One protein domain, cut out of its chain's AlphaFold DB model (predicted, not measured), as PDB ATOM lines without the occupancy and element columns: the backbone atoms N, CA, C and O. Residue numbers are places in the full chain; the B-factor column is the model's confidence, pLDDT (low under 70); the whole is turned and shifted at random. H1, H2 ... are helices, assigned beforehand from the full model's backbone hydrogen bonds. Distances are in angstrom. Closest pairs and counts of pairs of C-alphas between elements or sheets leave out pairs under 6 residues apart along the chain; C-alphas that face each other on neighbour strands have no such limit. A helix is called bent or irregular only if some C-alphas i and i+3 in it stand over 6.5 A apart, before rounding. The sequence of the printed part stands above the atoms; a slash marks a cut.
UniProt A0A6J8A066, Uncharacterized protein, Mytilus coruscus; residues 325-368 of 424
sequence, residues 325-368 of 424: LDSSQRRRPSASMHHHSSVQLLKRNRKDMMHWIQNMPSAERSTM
ATOM      1  N   LEU A 325     180.431 154.475  70.291       89.25
ATOM      2  CA  LEU A 325     181.083 154.316  68.992       89.25
ATOM      3  C   LEU A 325     180.177 153.561  68.015       89.25
ATOM      4  O   LEU A 325     179.901 154.087  66.938       89.25
ATOM      5  N   ASP A 326     179.652 152.406  68.423       90.19
ATOM      6  CA  ASP A 326     178.716 151.595  67.636       90.19
ATOM      7  C   ASP A 326     177.468 152.407  67.264       90.19
ATOM      8  O   ASP A 326     177.097 152.509  66.094       90.19
ATOM      9  N   SER A 327     176.870 153.107  68.236       91.06
ATOM     10  CA  SER A 327     175.738 154.002  67.977       91.06
ATOM     11  C   SER A 327     176.083 155.089  66.953       91.06
ATOM     12  O   SER A 327     175.292 155.382  66.049       91.06
ATOM     13  N   SER A 328     177.274 155.688  67.059       91.69
ATOM     14  CA  SER A 328     177.709 156.714  66.116       91.69
ATOM     15  C   SER A 328     177.946 156.159  64.715       91.69
ATOM     16  O   SER A 328     177.596 156.857  63.762       91.69
ATOM     17  N   GLN A 329     178.541 154.973  64.583       91.69
ATOM     18  CA  GLN A 329     178.798 154.316  63.300       91.69
ATOM     19  C   GLN A 329     177.488 153.930  62.617       91.69
ATOM     20  O   GLN A 329     177.283 154.268  61.455       91.69
ATOM     21  N   ARG A 330     176.531 153.350  63.351       92.88
ATOM     22  CA  ARG A 330     175.205 153.009  62.804       92.88
ATOM     23  C   ARG A 330     174.444 154.223  62.284       92.88
ATOM     24  O   ARG A 330     173.786 154.146  61.253       92.88
ATOM     25  N   ARG A 331     174.526 155.358  62.986       94.06
ATOM     26  CA  ARG A 331     173.859 156.603  62.566       94.06
ATOM     27  C   ARG A 331     174.575 157.311  61.417       94.06
ATOM     28  O   ARG A 331     173.964 158.150  60.760       94.06
ATOM     29  N   ARG A 332     175.875 157.065  61.236       92.50
ATOM     30  CA  ARG A 332     176.736 157.772  60.274       92.50
ATOM     31  C   ARG A 332     177.743 156.799  59.644       92.50
ATOM     32  O   ARG A 332     178.939 156.967  59.861       92.50
ATOM     33  N   PRO A 333     177.281 155.808  58.866       90.75
ATOM     34  CA  PRO A 333     178.139 154.727  58.377       90.75
ATOM     35  C   PRO A 333     179.195 155.203  57.374       90.75
ATOM     36  O   PRO A 333     180.235 154.577  57.231       90.75
ATOM     37  N   SER A 334     178.944 156.321  56.690       90.38
ATOM     38  CA  SER A 334     179.877 156.916  55.725       90.38
ATOM     39  C   SER A 334     180.880 157.887  56.359       90.38
ATOM     40  O   SER A 334     181.652 158.513  55.639       90.38
ATOM     41  N   ALA A 335     180.835 158.090  57.681       87.75
ATOM     42  CA  ALA A 335     181.791 158.955  58.360       87.75
ATOM     43  C   ALA A 335     183.098 158.202  58.643       87.75
ATOM     44  O   ALA A 335     183.097 157.005  58.911       87.75
ATOM     45  N   SER A 336     184.223 158.917  58.605       84.19
ATOM     46  CA  SER A 336     185.525 158.322  58.912       84.19
ATOM     47  C   SER A 336     185.666 157.994  60.399       84.19
ATOM     48  O   SER A 336     185.031 158.616  61.260       84.19
ATOM     49  N   MET A 337     186.579 157.077  60.736       81.88
ATOM     50  CA  MET A 337     186.877 156.761  62.138       81.88
ATOM     51  C   MET A 337     187.365 157.986  62.916       81.88
ATOM     52  O   MET A 337     186.981 158.170  64.068       81.88
ATOM     53  N   HIS A 338     188.103 158.890  62.266       82.50
ATOM     54  CA  HIS A 338     188.497 160.171  62.858       82.50
ATOM     55  C   HIS A 338     187.297 161.020  63.317       82.50
ATOM     56  O   HIS A 338     187.329 161.612  64.402       82.50
ATOM     57  N   HIS A 339     186.218 161.070  62.524       86.19
ATOM     58  CA  HIS A 339     184.988 161.764  62.916       86.19
ATOM     59  C   HIS A 339     184.366 161.120  64.153       86.19
ATOM     60  O   HIS A 339     184.016 161.817  65.106       86.19
ATOM     61  N   HIS A 340     184.269 159.790  64.169       88.81
ATOM     62  CA  HIS A 340     183.720 159.058  65.306       88.81
ATOM     63  C   HIS A 340     184.534 159.279  66.583       88.81
ATOM     64  O   HIS A 340     183.956 159.642  67.608       88.81
ATOM     65  N   SER A 341     185.862 159.158  66.521       83.94
ATOM     66  CA  SER A 341     186.756 159.443  67.650       83.94
ATOM     67  C   SER A 341     186.589 160.876  68.161       83.94
ATOM     68  O   SER A 341     186.494 161.090  69.368       83.94
ATOM     69  N   SER A 342     186.466 161.853  67.258       85.06
ATOM     70  CA  SER A 342     186.242 163.258  67.627       85.06
ATOM     71  C   SER A 342     184.913 163.451  68.358       85.06
ATOM     72  O   SER A 342     184.863 164.118  69.389       85.06
ATOM     73  N   VAL A 343     183.833 162.827  67.874       87.44
ATOM     74  CA  VAL A 343     182.521 162.860  68.539       87.44
ATOM     75  C   VAL A 343     182.598 162.248  69.938       87.44
ATOM     76  O   VAL A 343     182.040 162.831  70.865       87.44
ATOM     77  N   GLN A 344     183.302 161.124  70.110       86.62
ATOM     78  CA  GLN A 344     183.474 160.486  71.422       86.62
ATOM     79  C   GLN A 344     184.217 161.385  72.411       86.62
ATOM     80  O   GLN A 344     183.726 161.634  73.515       86.62
ATOM     81  N   LEU A 345     185.372 161.912  71.994       83.12
ATOM     82  CA  LEU A 345     186.197 162.800  72.814       83.12
ATOM     83  C   LEU A 345     185.421 164.050  73.227       83.12
ATOM     84  O   LEU A 345     185.437 164.428  74.400       83.12
ATOM     85  N   LEU A 346     184.695 164.655  72.283       85.62
ATOM     86  CA  LEU A 346     183.864 165.821  72.553       85.62
ATOM     87  C   LEU A 346     182.716 165.479  73.493       85.62
ATOM     88  O   LEU A 346     182.495 166.216  74.442       85.62
ATOM     89  N   LYS A 347     181.988 164.379  73.274       86.06
ATOM     90  CA  LYS A 347     180.814 164.017  74.082       86.06
ATOM     91  C   LYS A 347     181.149 163.930  75.573       86.06
ATOM     92  O   LYS A 347     180.352 164.386  76.389       86.06
ATOM     93  N   ARG A 348     182.317 163.381  75.917       80.69
ATOM     94  CA  ARG A 348     182.733 163.169  77.312       80.69
ATOM     95  C   ARG A 348     183.392 164.375  77.950       80.69
ATOM     96  O   ARG A 348     183.090 164.684  79.093       80.69
ATOM     97  N   ASN A 349     184.225 165.083  77.197       84.06
ATOM     98  CA  ASN A 349     184.984 166.206  77.735       84.06
ATOM     99  C   ASN A 349     184.304 167.555  77.493       84.06
ATOM    100  O   ASN A 349     184.870 168.585  77.839       84.06
ATOM    101  N   ARG A 350     183.108 167.589  76.881       84.81
ATOM    102  CA  ARG A 350     182.487 168.832  76.397       84.81
ATOM    103  C   ARG A 350     182.454 169.921  77.453       84.81
ATOM    104  O   ARG A 350     182.798 171.048  77.137       84.81
ATOM    105  N   LYS A 351     181.980 169.614  78.663       86.19
ATOM    106  CA  LYS A 351     181.777 170.630  79.702       86.19
ATOM    107  C   LYS A 351     183.108 171.238  80.130       86.19
ATOM    108  O   LYS A 351     183.274 172.445  79.994       86.19
ATOM    109  N   ASP A 352     184.055 170.401  80.536       86.19
ATOM    110  CA  ASP A 352     185.363 170.847  81.025       86.19
ATOM    111  C   ASP A 352     186.180 171.513  79.919       86.19
ATOM    112  O   ASP A 352     186.751 172.581  80.119       86.19
ATOM    113  N   MET A 353     186.156 170.943  78.712       84.75
ATOM    114  CA  MET A 353     186.806 171.519  77.538       84.75
ATOM    115  C   MET A 353     186.197 172.877  77.178       84.75
ATOM    116  O   MET A 353     186.936 173.823  76.929       84.75
ATOM    117  N   MET A 354     184.866 173.009  77.156       86.88
ATOM    118  CA  MET A 354     184.221 174.292  76.855       86.88
ATOM    119  C   MET A 354     184.492 175.324  77.944       86.88
ATOM    120  O   MET A 354     184.769 176.470  77.607       86.88
ATOM    121  N   HIS A 355     184.467 174.929  79.217       91.06
ATOM    122  CA  HIS A 355     184.831 175.796  80.333       91.06
ATOM    123  C   HIS A 355     186.281 176.286  80.202       91.06
ATOM    124  O   HIS A 355     186.549 177.483  80.285       91.06
ATOM    125  N   TRP A 356     187.216 175.378  79.918       90.00
ATOM    126  CA  TRP A 356     188.618 175.710  79.678       90.00
ATOM    127  C   TRP A 356     188.798 176.653  78.476       90.00
ATOM    128  O   TRP A 356     189.459 177.680  78.603       90.00
ATOM    129  N   ILE A 357     188.138 176.380  77.343       86.81
ATOM    130  CA  ILE A 357     188.166 177.245  76.148       86.81
ATOM    131  C   ILE A 357     187.569 178.630  76.444       86.81
ATOM    132  O   ILE A 357     188.068 179.640  75.949       86.81
ATOM    133  N   GLN A 358     186.481 178.705  77.212       88.75
ATOM    134  CA  GLN A 358     185.808 179.968  77.524       88.75
ATOM    135  C   GLN A 358     186.649 180.864  78.433       88.75
ATOM    136  O   GLN A 358     186.668 182.074  78.215       88.75
ATOM    137  N   ASN A 359     187.375 180.268  79.380       93.44
ATOM    138  CA  ASN A 359     188.247 180.978  80.319       93.44
ATOM    139  C   ASN A 359     189.636 181.302  79.753       93.44
ATOM    140  O   ASN A 359     190.432 181.973  80.407       93.44
ATOM    141  N   MET A 360     189.940 180.845  78.540       93.62
ATOM    142  CA  MET A 360     191.199 181.140  77.870       93.62
ATOM    143  C   MET A 360     191.241 182.593  77.366       93.62
ATOM    144  O   MET A 360     190.249 183.072  76.797       93.62
ATOM    145  N   PRO A 361     192.388 183.291  77.483       95.31
ATOM    146  CA  PRO A 361     192.576 184.611  76.889       95.31
ATOM    147  C   PRO A 361     192.215 184.622  75.398       95.31
ATOM    148  O   PRO A 361     192.568 183.710  74.649       95.31
ATOM    149  N   SER A 362     191.530 185.674  74.933       90.94
ATOM    150  CA  SER A 362     190.971 185.690  73.570       90.94
ATOM    151  C   SER A 362     192.026 185.507  72.473       90.94
ATOM    152  O   SER A 362     191.740 184.863  71.466       90.94
ATOM    153  N   ALA A 363     193.233 186.052  72.658       91.06
ATOM    154  CA  ALA A 363     194.328 185.904  71.700       91.06
ATOM    155  C   ALA A 363     194.819 184.448  71.612       91.06
ATOM    156  O   ALA A 363     194.954 183.906  70.517       91.06
ATOM    157  N   GLU A 364     195.012 183.797  72.759       92.06
ATOM    158  CA  GLU A 364     195.447 182.401  72.854       92.06
ATOM    159  C   GLU A 364     194.389 181.449  72.287       92.06
ATOM    160  O   GLU A 364     194.697 180.595  71.455       92.06
ATOM    161  N   ARG A 365     193.114 181.683  72.620       91.56
ATOM    162  CA  ARG A 365     191.982 180.929  72.074       91.56
ATOM    163  C   ARG A 365     191.915 181.006  70.552       91.56
ATOM    164  O   ARG A 365     191.717 179.991  69.885       91.56
ATOM    165  N   SER A 366     192.065 182.203  69.982       90.06
ATOM    166  CA  SER A 366     192.043 182.388  68.527       90.06
ATOM    167  C   SER A 366     193.207 181.682  67.833       90.06
ATOM    168  O   SER A 366     192.998 181.090  66.773       90.06
ATOM    169  N   THR A 367     194.406 181.721  68.415       93.25
ATOM    170  CA  THR A 367     195.577 181.000  67.895       93.25
ATOM    171  C   THR A 367     195.361 179.491  67.959       93.25
ATOM    172  O   THR A 367     195.448 178.819  66.935       93.25
ATOM    173  N   MET A 368     194.936 178.971  69.109       90.12
ATOM    174  CA  MET A 368     194.685 177.545  69.305       90.12
ATOM    175  C   MET A 368     193.637 176.985  68.340       90.12
ATOM    176  O   MET A 368     193.826 175.907  67.780       90.12
TER     177      MET A 368
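This is residues 325 to 368 of the 424 residues of an uncharacterized protein of Mytilus coruscus (UniProt A0A6J8A066). This is an open, bent helical strip with no packed core: the long helix H2 is broken at residues 349 and 350 into two arms, H2a and H2b, that make a corner like an L, and a short helix folds back at each far end, H1 beside H2a and H3 near H2b. The corner itself, residues 347 to 352, stands free. The printed part has 44 residues with three named helices, H1, H2 and H3 in chain order, and no named strand; the class is all helix. The whole is only just loose, close to extended, with a radius of gyration of the C-alphas of 13.8 A and spans of 39 by 19 by 11 A.

Begin with H2, residues 337 to 359, which by its hydrogen bonds was assigned as one helix but is bent: C-alphas 348 and 351 are 7.9 A apart, where about 5 A is found in a regular helix. Find C-alpha 337 at (186.877, 156.761, 62.138); from there arm H2a, residues 337 to 348, runs 17.0 A from first to last C-alpha. Past residues 349 and 350, which belong to neither arm, H2b, residues 351 to 359, covers 12.2 A and ends with C-alpha 359 at (188.247, 180.978, 80.319). Look before H2 for H1, residues 325 to 331, 9.9 A long, with C-alpha 325 at (181.083, 154.316, 68.992). After H2 comes H3, residues 362 to 368, also 9.9 A long.

At the bend, the lines of H2a and H2b are about perpendicular, at 82 degrees. Go to Ser 328 and His 340, whose C-alphas, 6.5 A apart, are the closest of H1 and H2a: these two touch, H2a with residues 340 to 344 alone. They run opposite ways at a steep tilt of 67 degrees, only just short of about perpendicular. At the other end, H2b and H3 are close but not clearly touching; their closest C-alphas, those of Ile 357 and Arg 365, are 6.7 A apart. They run opposite ways at a steep tilt of 55 degrees. H1 is apart from H2b and from H3, and H2a is apart from H3. In H1, H2a, H2b and H3, every O i to N i+4 pair is within hydrogen-bond range.

The two C-alphas farthest apart are those of Arg 330 and Ala 363, at 39.1 A. The printed part, residues 325 to 368, has no cut. The links from H1 to H2, five residues, and from H2 to H3, two residues, are tight. The mean pLDDT of the printed part is 88.5, and no printed residue is under 70.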